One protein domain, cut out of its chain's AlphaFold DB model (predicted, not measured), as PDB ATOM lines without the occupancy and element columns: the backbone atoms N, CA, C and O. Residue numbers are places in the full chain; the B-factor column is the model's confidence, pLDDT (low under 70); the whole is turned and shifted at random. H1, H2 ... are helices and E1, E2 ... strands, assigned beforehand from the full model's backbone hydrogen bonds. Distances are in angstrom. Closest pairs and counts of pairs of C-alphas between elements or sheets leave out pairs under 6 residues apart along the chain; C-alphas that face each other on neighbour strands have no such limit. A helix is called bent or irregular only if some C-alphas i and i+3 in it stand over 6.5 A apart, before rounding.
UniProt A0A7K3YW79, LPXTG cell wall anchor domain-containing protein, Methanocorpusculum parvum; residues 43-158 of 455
ATOM      1  N   LYS A  43     216.446 108.324 112.181       82.12
ATOM      2  CA  LYS A  43     215.629 109.454 112.641       82.12
ATOM      3  C   LYS A  43     215.730 109.648 114.146       82.12
ATOM      4  O   LYS A  43     215.826 108.694 114.910       82.12
ATOM      5  N   THR A  44     215.647 110.906 114.555       87.31
ATOM      6  CA  THR A  44     215.517 111.339 115.948       87.31
ATOM      7  C   THR A  44     214.456 112.432 116.027       87.31
ATOM      8  O   THR A  44     214.244 113.164 115.054       87.31
ATOM      9  N   PHE A  45     213.734 112.511 117.143       91.31
ATOM     10  CA  PHE A  45     212.746 113.560 117.374       91.31
ATOM     11  C   PHE A  45     212.608 113.867 118.869       91.31
ATOM     12  O   PHE A  45     212.514 112.955 119.696       91.31
ATOM     13  N   SER A  46     212.568 115.157 119.206       94.88
ATOM     14  CA  SER A  46     212.456 115.663 120.569       94.88
ATOM     15  C   SER A  46     211.212 116.530 120.793       94.88
ATOM     16  O   SER A  46     210.689 117.183 119.888       94.88
ATOM     17  N   LEU A  47     210.724 116.515 122.034       95.88
ATOM     18  CA  LEU A  47     209.677 117.381 122.567       95.88
ATOM     19  C   LEU A  47     210.309 118.302 123.601       95.88
ATOM     20  O   LEU A  47     210.979 117.829 124.517       95.88
ATOM     21  N   VAL A  48     210.037 119.600 123.492       96.56
ATOM     22  CA  VAL A  48     210.665 120.628 124.328       96.56
ATOM     23  C   VAL A  48     209.640 121.548 124.991       96.56
ATOM     24  O   VAL A  48     208.519 121.720 124.507       96.56
ATOM     25  N   ARG A  49     210.040 122.164 126.103       94.38
ATOM     26  CA  ARG A  49     209.271 123.144 126.877       94.38
ATOM     27  C   ARG A  49     209.702 124.558 126.521       94.38
ATOM     28  O   ARG A  49     210.671 125.078 127.068       94.38
ATOM     29  N   LEU A  50     208.967 125.210 125.623       93.50
ATOM     30  CA  LEU A  50     209.329 126.550 125.146       93.50
ATOM     31  C   LEU A  50     209.379 127.612 126.260       93.50
ATOM     32  O   LEU A  50     210.136 128.573 126.142       93.50
ATOM     33  N   ASP A  51     208.649 127.433 127.365       93.19
ATOM     34  CA  ASP A  51     208.729 128.305 128.546       93.19
ATOM     35  C   ASP A  51     210.088 128.230 129.267       93.19
ATOM     36  O   ASP A  51     210.446 129.152 129.999       93.19
ATOM     37  N   LYS A  52     210.870 127.170 129.035       95.25
ATOM     38  CA  LYS A  52     212.222 126.981 129.586       95.25
ATOM     39  C   LYS A  52     213.333 127.523 128.686       95.25
ATOM     40  O   LYS A  52     214.475 127.605 129.133       95.25
ATOM     41  N   THR A  53     213.008 127.977 127.471       91.75
ATOM     42  CA  THR A  53     213.975 128.571 126.527       91.75
ATOM     43  C   THR A  53     214.850 129.660 127.161       91.75
ATOM     44  O   THR A  53     216.062 129.604 126.966       91.75
ATOM     45  N   PRO A  54     214.322 130.616 127.962       89.31
ATOM     46  CA  PRO A  54     215.162 131.652 128.570       89.31
ATOM     47  C   PRO A  54     216.259 131.098 129.487       89.31
ATOM     48  O   PRO A  54     217.348 131.660 129.532       89.31
ATOM     49  N   SER A  55     215.996 129.985 130.183       92.69
ATOM     50  CA  SER A  55     216.990 129.334 131.042       92.69
ATOM     51  C   SER A  55     218.113 128.723 130.213       92.69
ATOM     52  O   SER A  55     219.276 128.924 130.535       92.69
ATOM     53  N   VAL A  56     217.773 128.025 129.123       93.88
ATOM     54  CA  VAL A  56     218.768 127.441 128.211       93.88
ATOM     55  C   VAL A  56     219.617 128.537 127.579       93.88
ATOM     56  O   VAL A  56     220.837 128.442 127.596       93.88
ATOM     57  N   VAL A  57     218.988 129.606 127.077       90.00
ATOM     58  CA  VAL A  57     219.704 130.736 126.466       90.00
ATOM     59  C   VAL A  57     220.639 131.407 127.470       90.00
ATOM     60  O   VAL A  57     221.770 131.710 127.113       90.00
ATOM     61  N   SER A  58     220.200 131.610 128.715       89.06
ATOM     62  CA  SER A  58     221.039 132.214 129.754       89.06
ATOM     63  C   SER A  58     222.209 131.317 130.158       89.06
ATOM     64  O   SER A  58     223.311 131.819 130.332       89.06
ATOM     65  N   SER A  59     222.001 130.006 130.309       95.00
ATOM     66  CA  SER A  59     223.095 129.081 130.632       95.00
ATOM     67  C   SER A  59     224.082 128.944 129.473       95.00
ATOM     68  O   SER A  59     225.285 128.872 129.702       95.00
ATOM     69  N   LEU A  60     223.590 128.962 128.231       92.44
ATOM     70  CA  LEU A  60     224.417 128.937 127.026       92.44
ATOM     71  C   LEU A  60     225.227 130.234 126.862       92.44
ATOM     72  O   LEU A  60     226.388 130.188 126.466       92.44
ATOM     73  N   ASP A  61     224.637 131.383 127.200       89.12
ATOM     74  CA  ASP A  61     225.320 132.679 127.261       89.12
ATOM     75  C   ASP A  61     226.474 132.657 128.275       89.12
ATOM     76  O   ASP A  61     227.598 133.016 127.924       89.12
ATOM     77  N   THR A  62     226.234 132.170 129.497       91.75
ATOM     78  CA  THR A  62     227.280 132.020 130.521       91.75
ATOM     79  C   THR A  62     228.382 131.066 130.070       91.75
ATOM     80  O   THR A  62     229.555 131.418 130.159       91.75
ATOM     81  N   LEU A  63     228.021 129.889 129.545       93.62
ATOM     82  CA  LEU A  63     228.996 128.918 129.044       93.62
ATOM     83  C   LEU A  63     229.862 129.523 127.936       93.62
ATOM     84  O   LEU A  63     231.078 129.381 127.969       93.62
ATOM     85  N   GLY A  64     229.257 130.238 126.987       91.00
ATOM     86  CA  GLY A  64     229.998 130.901 125.921       91.00
ATOM     87  C   GLY A  64     230.994 131.943 126.439       91.00
ATOM     88  O   GLY A  64     232.131 131.975 125.981       91.00
ATOM     89  N   HIS A  65     230.636 132.747 127.445       89.00
ATOM     90  CA  HIS A  65     231.607 133.661 128.062       89.00
ATOM     91  C   HIS A  65     232.794 132.906 128.673       89.00
ATOM     92  O   HIS A  65     233.936 133.277 128.408       89.00
ATOM     93  N   SER A  66     232.531 131.836 129.429       90.19
ATOM     94  CA  SER A  66     233.582 131.025 130.053       90.19
ATOM     95  C   SER A  66     234.467 130.320 129.017       90.19
ATOM     96  O   SER A  66     235.677 130.260 129.196       90.19
ATOM     97  N   LEU A  67     233.891 129.826 127.916       89.81
ATOM     98  CA  LEU A  67     234.646 129.205 126.822       89.81
ATOM     99  C   LEU A  67     235.557 130.207 126.122       89.81
ATOM    100  O   LEU A  67     236.699 129.887 125.816       89.81
ATOM    101  N   ARG A  68     235.071 131.431 125.888       86.06
ATOM    102  CA  ARG A  68     235.861 132.472 125.222       86.06
ATOM    103  C   ARG A  68     237.133 132.817 125.995       86.06
ATOM    104  O   ARG A  68     238.147 133.092 125.372       86.06
ATOM    105  N   GLU A  69     237.079 132.814 127.327       82.69
ATOM    106  CA  GLU A  69     238.251 133.076 128.177       82.69
ATOM    107  C   GLU A  69     239.363 132.028 128.000       82.69
ATOM    108  O   GLU A  69     240.523 132.344 128.244       82.69
ATOM    109  N   GLY A  70     239.023 130.814 127.554       75.31
ATOM    110  CA  GLY A  70     239.982 129.741 127.278       75.31
ATOM    111  C   GLY A  70     240.547 129.734 125.856       75.31
ATOM    112  O   GLY A  70     241.433 128.942 125.579       75.31
ATOM    113  N   LEU A  71     240.075 130.591 124.944       74.50
ATOM    114  CA  LEU A  71     240.495 130.539 123.533       74.50
ATOM    115  C   LEU A  71     241.903 131.083 123.261       74.50
ATOM    116  O   LEU A  71     242.438 130.844 122.183       74.50
ATOM    117  N   ASP A  72     242.485 131.818 124.209       67.81
ATOM    118  CA  ASP A  72     243.870 132.296 124.113       67.81
ATOM    119  C   ASP A  72     244.888 131.215 124.547       67.81
ATOM    120  O   ASP A  72     246.098 131.420 124.431       67.81
ATOM    121  N   ASP A  73     244.408 130.081 125.067       71.00
ATOM    122  CA  ASP A  73     245.208 128.928 125.468       71.00
ATOM    123  C   ASP A  73     245.119 127.825 124.403       71.00
ATOM    124  O   ASP A  73     244.037 127.330 124.087       71.00
ATOM    125  N   ALA A  74     246.264 127.454 123.833       61.75
ATOM    126  CA  ALA A  74     246.319 126.524 122.708       61.75
ATOM    127  C   ALA A  74     245.844 125.108 123.086       61.75
ATOM    128  O   ALA A  74     245.122 124.482 122.316       61.75
ATOM    129  N   ASP A  75     246.163 124.640 124.295       64.19
ATOM    130  CA  ASP A  75     245.734 123.320 124.776       64.19
ATOM    131  C   ASP A  75     244.202 123.281 124.943       64.19
ATOM    132  O   ASP A  75     243.542 122.298 124.604       64.19
ATOM    133  N   SER A  76     243.613 124.387 125.405       70.06
ATOM    134  CA  SER A  76     242.160 124.565 125.474       70.06
ATOM    135  C   SER A  76     241.505 124.636 124.089       70.06
ATOM    136  O   SER A  76     240.397 124.126 123.918       70.06
ATOM    137  N   LEU A  77     242.162 125.245 123.096       68.94
ATOM    138  CA  LEU A  77     241.669 125.295 121.716       68.94
ATOM    139  C   LEU A  77     241.652 123.896 121.076       68.94
ATOM    140  O   LEU A  77     240.632 123.520 120.490       68.94
ATOM    141  N   ALA A  78     242.719 123.117 121.274       64.38
ATOM    142  CA  ALA A  78     242.825 121.729 120.826       64.38
ATOM    143  C   ALA A  78     241.767 120.836 121.469       64.38
ATOM    144  O   ALA A  78     240.979 120.199 120.770       64.38
ATOM    145  N   ALA A  79     241.636 120.906 122.796       71.12
ATOM    146  CA  ALA A  79     240.607 120.167 123.519       71.12
ATOM    147  C   ALA A  79     239.184 120.508 123.038       71.12
ATOM    148  O   ALA A  79     238.300 119.653 123.045       71.12
ATOM    149  N   LEU A  80     238.928 121.748 122.608       76.19
ATOM    150  CA  LEU A  80     237.639 122.126 122.026       76.19
ATOM    151  C   LEU A  80     237.418 121.523 120.636       76.19
ATOM    152  O   LEU A  80     236.292 121.110 120.355       76.19
ATOM    153  N   GLY A  81     238.458 121.458 119.798       70.88
ATOM    154  CA  GLY A  81     238.421 120.747 118.515       70.88
ATOM    155  C   GLY A  81     238.044 119.276 118.699       70.88
ATOM    156  O   GLY A  81     237.043 118.826 118.139       70.88
ATOM    157  N   ASP A  82     238.746 118.583 119.599       65.56
ATOM    158  CA  ASP A  82     238.488 117.178 119.944       65.56
ATOM    159  C   ASP A  82     237.056 116.942 120.434       65.56
ATOM    160  O   ASP A  82     236.416 115.932 120.133       65.56
ATOM    161  N   ILE A  83     236.518 117.877 121.215       77.00
ATOM    162  CA  ILE A  83     235.144 117.781 121.702       77.00
ATOM    163  C   ILE A  83     234.160 117.818 120.530       77.00
ATOM    164  O   ILE A  83     233.225 117.020 120.516       77.00
ATOM    165  N   TYR A  84     234.347 118.691 119.538       75.12
ATOM    166  CA  TYR A  84     233.414 118.796 118.412       75.12
ATOM    167  C   TYR A  84     233.364 117.544 117.528       75.12
ATOM    168  O   TYR A  84     232.290 117.233 117.008       75.12
ATOM    169  N   THR A  85     234.462 116.802 117.396       65.94
ATOM    170  CA  THR A  85     234.526 115.587 116.563       65.94
ATOM    171  C   THR A  85     234.021 114.333 117.266       65.94
ATOM    172  O   THR A  85     233.489 113.432 116.620       65.94
ATOM    173  N   ASN A  86     234.084 114.295 118.597       65.62
ATOM    174  CA  ASN A  86     233.635 113.152 119.397       65.62
ATOM    175  C   ASN A  86     232.143 113.187 119.774       65.62
ATOM    176  O   ASN A  86     231.630 112.264 120.417       65.62
ATOM    177  N   ILE A  87     231.419 114.243 119.404       75.19
ATOM    178  CA  ILE A  87     229.991 114.378 119.705       75.19
ATOM    179  C   ILE A  87     229.144 113.887 118.537       75.19
ATOM    180  O   ILE A  87     229.450 114.098 117.369       75.19
ATOM    181  N   GLN A  88     227.985 113.315 118.868       80.00
ATOM    182  CA  GLN A  88     226.923 113.053 117.907       80.00
ATOM    183  C   GLN A  88     226.620 114.288 117.040       80.00
ATOM    184  O   GLN A  88     226.022 115.268 117.497       80.00
ATOM    185  N   GLY A  89     226.985 114.190 115.765       78.81
ATOM    186  CA  GLY A  89     226.703 115.181 114.739       78.81
ATOM    187  C   GLY A  89     225.332 115.020 114.082       78.81
ATOM    188  O   GLY A  89     224.767 113.923 114.023       78.81
ATOM    189  N   TYR A  90     224.816 116.117 113.536       77.56
ATOM    190  CA  TYR A  90     223.580 116.201 112.765       77.56
ATOM    191  C   TYR A  90     223.749 117.104 111.542       77.56
ATOM    192  O   TYR A  90     224.521 118.061 111.560       77.56
ATOM    193  N   GLY A  91     222.957 116.812 110.504       67.31
ATOM    194  CA  GLY A  91     222.936 117.546 109.238       67.31
ATOM    195  C   GLY A  91     224.255 117.382 108.492       67.31
ATOM    196  O   GLY A  91     225.078 118.293 108.515       67.31
ATOM    197  N   ARG A  92     224.447 116.198 107.899       61.12
ATOM    198  CA  ARG A  92     225.607 115.900 107.061       61.12
ATOM    199  C   ARG A  92     225.451 116.479 105.653       61.12
ATOM    200  O   ARG A  92     224.318 116.579 105.177       61.12
ATOM    201  N   SER A  93     226.560 116.863 105.018       51.09
ATOM    202  CA  SER A  93     226.612 117.101 103.569       51.09
ATOM    203  C   SER A  93     226.277 115.821 102.792       51.09
ATOM    204  O   SER A  93     226.309 114.721 103.348       51.09
ATOM    205  N   ASP A  94     225.916 115.963 101.514       35.88
ATOM    206  CA  ASP A  94     225.486 114.843 100.660       35.88
ATOM    207  C   ASP A  94     226.579 113.769 100.470       35.88
ATOM    208  O   ASP A  94     226.263 112.614 100.193       35.88
ATOM    209  N   ASP A  95     227.847 114.135 100.646       37.62
ATOM    210  CA  ASP A  95     229.034 113.268 100.620       37.62
ATOM    211  C   ASP A  95     229.408 112.699 102.005       37.62
ATOM    212  O   ASP A  95     230.406 112.000 102.139       37.62
ATOM    213  N   GLY A  96     228.621 112.990 103.045       39.88
ATOM    214  CA  GLY A  96     228.833 112.487 104.402       39.88
ATOM    215  C   GLY A  96     229.956 113.173 105.185       39.88
ATOM    216  O   GLY A  96     230.046 112.928 106.390       39.88
ATOM    217  N   SER A  97     230.730 114.057 104.545       43.28
ATOM    218  CA  SER A  97     232.010 114.567 105.055       43.28
ATOM    219  C   SER A  97     231.914 115.602 106.163       43.28
ATOM    220  O   SER A  97     232.810 115.722 106.988       43.28
ATOM    221  N   THR A  98     230.804 116.332 106.250       54.59
ATOM    222  CA  THR A  98     230.743 117.489 107.150       54.59
ATOM    223  C   THR A  98     229.554 117.415 108.098       54.59
ATOM    224  O   THR A  98     228.431 117.200 107.666       54.59
ATOM    225  N   VAL A  99     229.730 117.719 109.389       58.06
ATOM    226  CA  VAL A  99     228.645 117.822 110.399       58.06
ATOM    227  C   VAL A  99     228.230 119.285 110.612       58.06
ATOM    228  O   VAL A  99     229.088 120.129 110.833       58.06
ATOM    229  N   THR A 100     226.952 119.656 110.445       68.19
ATOM    230  CA  THR A 100     226.512 121.078 110.559       68.19
ATOM    231  C   THR A 100     226.215 121.486 111.993       68.19
ATOM    232  O   THR A 100     226.242 122.668 112.342       68.19
ATOM    233  N   SER A 101     225.883 120.515 112.834       79.75
ATOM    234  CA  SER A 101     225.526 120.750 114.224       79.75
ATOM    235  C   SER A 101     225.844 119.543 115.088       79.75
ATOM    236  O   SER A 101     225.797 118.417 114.610       79.75
ATOM    237  N   VAL A 102     226.122 119.769 116.364       85.44
ATOM    238  CA  VAL A 102     226.422 118.725 117.354       85.44
ATOM    239  C   VAL A 102     225.377 118.719 118.460       85.44
ATOM    240  O   VAL A 102     224.645 119.692 118.650       85.44
ATOM    241  N   ASP A 103     225.277 117.615 119.192       89.88
ATOM    242  CA  ASP A 103     224.406 117.504 120.361       89.88
ATOM    243  C   ASP A 103     224.863 118.427 121.502       89.88
ATOM    244  O   ASP A 103     225.950 118.278 122.059       89.88
ATOM    245  N   LEU A 104     224.018 119.394 121.871       94.56
ATOM    246  CA  LEU A 104     224.386 120.446 122.820       94.56
ATOM    247  C   LEU A 104     224.538 119.920 124.255       94.56
ATOM    248  O   LEU A 104     225.324 120.459 125.035       94.56
ATOM    249  N   TYR A 105     223.786 118.878 124.626       95.94
ATOM    250  CA  TYR A 105     223.919 118.284 125.954       95.94
ATOM    251  C   TYR A 105     225.239 117.521 126.067       95.94
ATOM    252  O   TYR A 105     225.944 117.682 127.062       95.94
ATOM    253  N   ALA A 106     225.573 116.721 125.051       92.19
ATOM    254  CA  ALA A 106     226.838 115.996 124.989       92.19
ATOM    255  C   ALA A 106     228.041 116.951 124.933       92.19
ATOM    256  O   ALA A 106     229.016 116.727 125.642       92.19
ATOM    257  N   PHE A 107     227.933 118.062 124.194       91.62
ATOM    258  CA  PHE A 107     228.934 119.131 124.218       91.62
ATOM    259  C   PHE A 107     229.189 119.634 125.642       91.62
ATOM    260  O   PHE A 107     230.319 119.617 126.124       91.62
ATOM    261  N   ALA A 108     228.129 120.010 126.361       95.25
ATOM    262  CA  ALA A 108     228.256 120.454 127.744       95.25
ATOM    263  C   ALA A 108     228.797 119.350 128.678       95.25
ATOM    264  O   ALA A 108     229.522 119.649 129.623       95.25
ATOM    265  N   ASP A 109     228.463 118.081 128.429       93.25
ATOM    266  CA  ASP A 109     228.975 116.949 129.210       93.25
ATOM    267  C   ASP A 109     230.486 116.781 129.064       93.25
ATOM    268  O   ASP A 109     231.187 116.690 130.070       93.25
ATOM    269  N   LEU A 110     230.997 116.832 127.832       87.44
ATOM    270  CA  LEU A 110     232.428 116.717 127.566       87.44
ATOM    271  C   LEU A 110     233.215 117.907 128.115       87.44
ATOM    272  O   LEU A 110     234.261 117.703 128.727       87.44
ATOM    273  N   ILE A 111     232.696 119.131 127.990       90.94
ATOM    274  CA  ILE A 111     233.318 120.310 128.611       90.94
ATOM    275  C   ILE A 111     233.429 120.125 130.126       90.94
ATOM    276  O   ILE A 111     234.475 120.372 130.728       90.94
ATOM    277  N   ARG A 112     232.354 119.656 130.760       91.56
ATOM    278  CA  ARG A 112     232.331 119.428 132.203       91.56
ATOM    279  C   ARG A 112     233.269 118.297 132.633       91.56
ATOM    280  O   ARG A 112     233.902 118.407 133.678       91.56
ATOM    281  N   ALA A 113     233.351 117.222 131.853       87.06
ATOM    282  CA  ALA A 113     234.215 116.078 132.134       87.06
ATOM    283  C   ALA A 113     235.708 116.420 132.021       87.06
ATOM    284  O   ALA A 113     236.511 115.857 132.763       87.06
ATOM    285  N   ASN A 114     236.063 117.358 131.139       82.38
ATOM    286  CA  ASN A 114     237.443 117.779 130.886       82.38
ATOM    287  C   ASN A 114     237.872 119.016 131.690       82.38
ATOM    288  O   ASN A 114     238.934 119.574 131.438       82.38
ATOM    289  N   THR A 115     237.077 119.457 132.669       84.00
ATOM    290  CA  THR A 115     237.423 120.623 133.494       84.00
ATOM    291  C   THR A 115     237.344 120.367 134.984       84.00
ATOM    292  O   THR A 115     236.518 119.590 135.468       84.00
ATOM    293  N   GLU A 116     238.213 121.061 135.724       86.88
ATOM    294  CA  GLU A 116     238.324 120.937 137.175       86.88
ATOM    295  C   GLU A 116     236.997 121.287 137.860       86.88
ATOM    296  O   GLU A 116     236.374 122.319 137.575       86.88
ATOM    297  N   GLU A 117     236.574 120.426 138.788       88.12
ATOM    298  CA  GLU A 117     235.370 120.637 139.583       88.12
ATOM    299  C   GLU A 117     235.460 121.965 140.352       88.12
ATOM    300  O   GLU A 117     236.425 122.242 141.059       88.12
ATOM    301  N   GLY A 118     234.433 122.807 140.210       84.50
ATOM    302  CA  GLY A 118     234.384 124.139 140.820       84.50
ATOM    303  C   GLY A 118     234.964 125.267 139.960       84.50
ATOM    304  O   GLY A 118     234.794 126.435 140.316       84.50
ATOM    305  N   SER A 119     235.576 124.962 138.811       88.94
ATOM    306  CA  SER A 119     235.940 125.983 137.822       88.94
ATOM    307  C   SER A 119     234.700 126.642 137.191       88.94
ATOM    308  O   SER A 119     233.589 126.093 137.204       88.94
ATOM    309  N   SER A 120     234.888 127.837 136.615       89.62
ATOM    310  CA  SER A 120     233.836 128.569 135.887       89.62
ATOM    311  C   SER A 120     233.282 127.745 134.716       89.62
ATOM    312  O   SER A 120     232.065 127.661 134.532       89.62
ATOM    313  N   LEU A 121     234.162 127.070 133.967       90.38
ATOM    314  CA  LEU A 121     233.784 126.233 132.826       90.38
ATOM    315  C   LEU A 121     232.992 124.996 133.273       90.38
ATOM    316  O   LEU A 121     231.902 124.748 132.762       90.38
ATOM    317  N   HIS A 122     233.474 124.282 134.297       91.94
ATOM    318  CA  HIS A 122     232.784 123.108 134.838       91.94
ATOM    319  C   HIS A 122     231.379 123.460 135.344       91.94
ATOM    320  O   HIS A 122     230.405 122.748 135.083       91.94
ATOM    321  N   THR A 123     231.268 124.577 136.066       94.50
ATOM    322  CA  THR A 123     229.998 125.042 136.640       94.50
ATOM    323  C   THR A 123     229.015 125.453 135.546       94.50
ATOM    324  O   THR A 123     227.888 124.962 135.520       94.50
ATOM    325  N   SER A 124     229.446 126.294 134.601       95.94
ATOM    326  CA  SER A 124     228.587 126.781 133.511       95.94
ATOM    327  C   SER A 124     228.118 125.660 132.577       95.94
ATOM    328  O   SER A 124     226.954 125.645 132.165       95.94
ATOM    329  N   ALA A 125     228.968 124.667 132.310       95.81
ATOM    330  CA  ALA A 125     228.592 123.473 131.563       95.81
ATOM    331  C   ALA A 125     227.539 122.636 132.317       95.81
ATOM    332  O   ALA A 125     226.519 122.248 131.742       95.81
ATOM    333  N   GLY A 126     227.719 122.426 133.626       97.19
ATOM    334  CA  GLY A 126     226.734 121.745 134.475       97.19
ATOM    335  C   GLY A 126     225.385 122.473 134.572       97.19
ATOM    336  O   GLY A 126     224.324 121.831 134.578       97.19
ATOM    337  N   ASP A 127     225.404 123.805 134.590       97.50
ATOM    338  CA  ASP A 127     224.199 124.636 134.564       97.50
ATOM    339  C   ASP A 127     223.450 124.485 133.236       97.50
ATOM    340  O   ASP A 127     222.228 124.301 133.236       97.50
ATOM    341  N   LEU A 128     224.166 124.474 132.105       97.75
ATOM    342  CA  LEU A 128     223.565 124.223 130.794       97.75
ATOM    343  C   LEU A 128     222.956 122.819 130.707       97.75
ATOM    344  O   LEU A 128     221.811 122.684 130.273       97.75
ATOM    345  N   GLN A 129     223.654 121.783 131.183       98.12
ATOM    346  CA  GLN A 129     223.096 120.427 131.257       98.12
ATOM    347  C   GLN A 129     221.790 120.394 132.061       98.12
ATOM    348  O   GLN A 129     220.824 119.727 131.679       98.12
ATOM    349  N   THR A 130     221.738 121.118 133.181       97.81
ATOM    350  CA  THR A 130     220.535 121.211 134.016       97.81
ATOM    351  C   THR A 130     219.399 121.918 133.282       97.81
ATOM    352  O   THR A 130     218.290 121.384 133.231       97.81
ATOM    353  N   ALA A 131     219.679 123.055 132.643       97.88
ATOM    354  CA  ALA A 131     218.694 123.785 131.852       97.88
ATOM    355  C   ALA A 131     218.142 122.940 130.689       97.88
ATOM    356  O   ALA A 131     216.938 122.961 130.428       97.88
ATOM    357  N   LEU A 132     218.995 122.158 130.022       97.75
ATOM    358  CA  LEU A 132     218.598 121.267 128.929       97.75
ATOM    359  C   LEU A 132     217.718 120.111 129.404       97.75
ATOM    360  O   LEU A 132     216.725 119.817 128.743       97.75
ATOM    361  N   ARG A 133     218.008 119.496 130.557       97.19
ATOM    362  CA  ARG A 133     217.134 118.453 131.136       97.19
ATOM    363  C   ARG A 133     215.746 118.980 131.492       97.19
ATOM    364  O   ARG A 133     214.766 118.258 131.349       97.19
ATOM    365  N   ASP A 134     215.651 120.229 131.936       96.38
ATOM    366  CA  ASP A 134     214.363 120.860 132.233       96.38
ATOM    367  C   ASP A 134     213.604 121.273 130.963       96.38
ATOM    368  O   ASP A 134     212.366 121.307 130.959       96.38
ATOM    369  N   TYR A 135     214.344 121.601 129.901       97.56
ATOM    370  CA  TYR A 135     213.828 122.011 128.599       97.56
ATOM    371  C   TYR A 135     213.357 120.825 127.752       97.56
ATOM    372  O   TYR A 135     212.279 120.900 127.162       97.56
ATOM    373  N   VAL A 136     214.115 119.730 127.696       97.12
ATOM    374  CA  VAL A 136     213.794 118.549 126.887       97.12
ATOM    375  C   VAL A 136     212.906 117.595 127.674       97.12
ATOM    376  O   VAL A 136     213.284 117.023 128.688       97.12
ATOM    377  N   LEU A 137     211.693 117.399 127.172       95.94
ATOM    378  CA  LEU A 137     210.654 116.597 127.809       95.94
ATOM    379  C   LEU A 137     210.716 115.128 127.372       95.94
ATOM    380  O   LEU A 137     210.415 114.217 128.142       95.94
ATOM    381  N   MET A 138     211.072 114.892 126.113       94.88
ATOM    382  CA  MET A 138     211.234 113.560 125.539       94.88
ATOM    383  C   MET A 138     212.158 113.650 124.334       94.88
ATOM    384  O   MET A 138     211.992 114.550 123.520       94.88
ATOM    385  N   THR A 139     213.031 112.663 124.176       92.69
ATOM    386  CA  THR A 139     213.770 112.401 122.939       92.69
ATOM    387  C   THR A 139     213.624 110.922 122.615       92.69
ATOM    388  O   THR A 139     213.589 110.089 123.524       92.69
ATOM    389  N   LYS A 140     213.459 110.592 121.334       90.44
ATOM    390  CA  LYS A 140     213.483 109.214 120.836       90.44
ATOM    391  C   LYS A 140     214.212 109.151 119.506       90.44
ATOM    392  O   LYS A 140     214.066 110.056 118.686       90.44
ATOM    393  N   ASP A 141     214.885 108.037 119.272       86.88
ATOM    394  CA  ASP A 141     215.572 107.717 118.031       86.88
ATOM    395  C   ASP A 141     215.155 106.338 117.490       86.88
ATOM    396  O   ASP A 141     214.488 105.554 118.169       86.88
ATOM    397  N   SER A 142     215.506 106.064 116.234       79.31
ATOM    398  CA  SER A 142     215.273 104.771 115.576       79.31
ATOM    399  C   SER A 142     216.382 103.732 115.795       79.31
ATOM    400  O   SER A 142     216.362 102.696 115.141       79.31
ATOM    401  N   GLY A 143     217.339 103.981 116.692       75.19
ATOM    402  CA  GLY A 143     218.515 103.140 116.947       75.19
ATOM    403  C   GLY A 143     219.807 103.664 116.312       75.19
ATOM    404  O   GLY A 143     220.881 103.181 116.649       75.19
ATOM    405  N   HIS A 144     219.717 104.659 115.424       72.56
ATOM    406  CA  HIS A 144     220.868 105.249 114.722       72.56
ATOM    407  C   HIS A 144     221.479 106.459 115.443       72.56
ATOM    408  O   HIS A 144     222.609 106.835 115.161       72.56
ATOM    409  N   PHE A 145     220.729 107.087 116.353       78.25
ATOM    410  CA  PHE A 145     221.124 108.315 117.047       78.25
ATOM    411  C   PHE A 145     220.989 108.122 118.558       78.25
ATOM    412  O   PHE A 145     220.390 108.945 119.250       78.25
ATOM    413  N   SER A 146     221.506 107.005 119.074       74.88
ATOM    414  CA  SER A 146     221.299 106.585 120.467       74.88
ATOM    415  C   SER A 146     221.886 107.550 121.502       74.88
ATOM    416  O   SER A 146     221.513 107.494 122.671       74.88
ATOM    417  N   ALA A 147     222.798 108.432 121.083       76.75
ATOM    418  CA  ALA A 147     223.384 109.488 121.906       76.75
ATOM    419  C   ALA A 147     222.641 110.839 121.804       76.75
ATOM    420  O   ALA A 147     223.135 111.848 122.302       76.75
ATOM    421  N   ALA A 148     221.472 110.893 121.154       85.06
ATOM    422  CA  ALA A 148     220.730 112.137 120.981       85.06
ATOM    423  C   ALA A 148     220.016 112.586 122.263       85.06
ATOM    424  O   ALA A 148     219.168 111.878 122.812       85.06
ATOM    425  N   HIS A 149     220.252 113.835 122.665       93.50
ATOM    426  CA  HIS A 149     219.586 114.480 123.800       93.50
ATOM    427  C   HIS A 149     218.526 115.495 123.370       93.50
ATOM    428  O   HIS A 149     217.808 116.031 124.208       93.50
ATOM    429  N   GLY A 150     218.344 115.701 122.064       92.25
ATOM    430  CA  GLY A 150     217.168 116.370 121.503       92.25
ATOM    431  C   GLY A 150     217.321 117.862 121.217       92.25
ATOM    432  O   GLY A 150     216.367 118.465 120.722       92.25
ATOM    433  N   VAL A 151     218.488 118.451 121.479       94.12
ATOM    434  CA  VAL A 151     218.832 119.818 121.068       94.12
ATOM    435  C   VAL A 151     220.214 119.795 120.434       94.12
ATOM    436  O   VAL A 151     221.172 119.366 121.075       94.12
ATOM    437  N   SER A 152     220.312 120.272 119.196       90.06
ATOM    438  CA  SER A 152     221.592 120.488 118.530       90.06
ATOM    439  C   SER A 152     221.984 121.965 118.537       90.06
ATOM    440  O   SER A 152     221.136 122.853 118.679       90.06
ATOM    441  N   ILE A 153     223.278 122.224 118.392       86.19
ATOM    442  CA  ILE A 153     223.863 123.557 118.243       86.19
ATOM    443  C   ILE A 153     224.808 123.562 117.043       86.19
ATOM    444  O   ILE A 153     225.353 122.517 116.698       86.19
ATOM    445  N   ALA A 154     224.983 124.715 116.395       77.94
ATOM    446  CA  ALA A 154     225.920 124.845 115.282       77.94
ATOM    447  C   ALA A 154     227.329 124.396 115.701       77.94
ATOM    448  O   ALA A 154     227.788 124.753 116.787       77.94
ATOM    449  N   ALA A 155     227.974 123.617 114.836       75.56
ATOM    450  CA  ALA A 155     229.364 123.209 114.985       75.56
ATOM    451  C   ALA A 155     230.263 124.130 114.140       75.56
ATOM    452  O   ALA A 155     229.807 124.604 113.093       75.56
ATOM    453  N   PRO A 156     231.498 124.418 114.582       66.94
ATOM    454  CA  PRO A 156     232.488 125.151 113.795       66.94
ATOM    455  C   PRO A 156     232.669 124.567 112.381       66.94
ATOM    456  O   PRO A 156     232.696 123.348 112.237       66.94
ATOM    457  N   ARG A 157     232.761 125.421 111.346       62.47
ATOM    458  CA  ARG A 157     233.079 125.045 109.947       62.47
ATOM    459  C   ARG A 157     233.747 126.189 109.195       62.47
ATOM    460  O   ARG A 157     233.300 127.327 109.343       62.47
ATOM    461  N   GLU A 158     234.690 125.897 108.307       50.16
ATOM    462  CA  GLU A 158     235.341 126.892 107.437       50.16
ATOM    463  C   GLU A 158     234.320 127.749 106.653       50.16
ATOM    464  O   GLU A 158     234.372 128.982 106.667       50.16
TER     465      GLU A 158
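AT A GLANCE: This is residues 43 to 158 of the 455 residues of the protein "LPXTG cell wall anchor domain-containing protein" of Methanocorpusculum parvum (UniProt A0A7K3YW79). H1 and H4 lie side by side, running opposite ways, and at one end both turn a corner into a two-stranded ribbon, E1 and E4. H3 packs on H4 near the middle of the whole, with H2 and a small sheet of E2, E3 and E5 on its far side. The printed part has 116 residues, in the order E1 H1 H2 E2 E3 H3 H4 E4 E5, with both sheets antiparallel and helices and strands mixed. It is compact, with a radius of gyration of the C-alphas of 14.3 A and spans of 38 by 37 by 21 A.

HOW THE PARTS SIT: Look first at E1, residues 44 to 48, antiparallel to E4, residues 136 to 141; N 45 and O 140 are 2.9 A apart, within hydrogen-bond range. H1, residues 50 to 69, touches H4, residues 120 to 135, at a shallow tilt of 16 degrees, closest at C-alphas Ser 59 and Leu 128, 4.9 A. H2, residues 74 to 86, touches H3, residues 104 to 113, with residues 83 to 84 alone, at a steep tilt of 46 degrees, closest at C-alphas Ile 83 and Leu 110, 6.5 A. E3, residues 99 to 103, is the inner strand between E2, residues 89 to 92, and E5, residues 152 to 154: N 90 and O 101 are 2.7 A apart, N 102 and O 153 2.9 A. H2 and H3 only graze this sheet. H3 and H4, a helical hairpin, touch at 34 degrees, shallow but only just, closest at C-alphas Arg 112 and His 122, 4.5 A. Every O i to N i+4 pair is within hydrogen-bond range in H2, H3 and H4; in H1, 14 of 16 are.

IN THESE COORDINATES: Find C-alpha 44 at (215.517, 111.339, 115.948), where E1 begins its 13.4 A. H1 runs 29.8 A from C-alpha 50 at (209.329, 126.550, 125.146), and is irregular: C-alphas 51 and 54 are 7.3 A apart. H2 measures 18.7 A, E2 7.8 A, E3 10.8 A, H3 14.2 A, H4 22.3 A, E4 14.1 A and E5 6.9 A, ending at C-alpha 154, (225.920, 124.845, 115.282).

THE WHOLE: The C-alphas farthest apart, Asp 94 and Gly 118, are 42.2 A apart. The printed part has no cut and no long link. The model's mean pLDDT over the printed part is 82.7, and residues 91 to 100 and 156 to 158 are among those under 70.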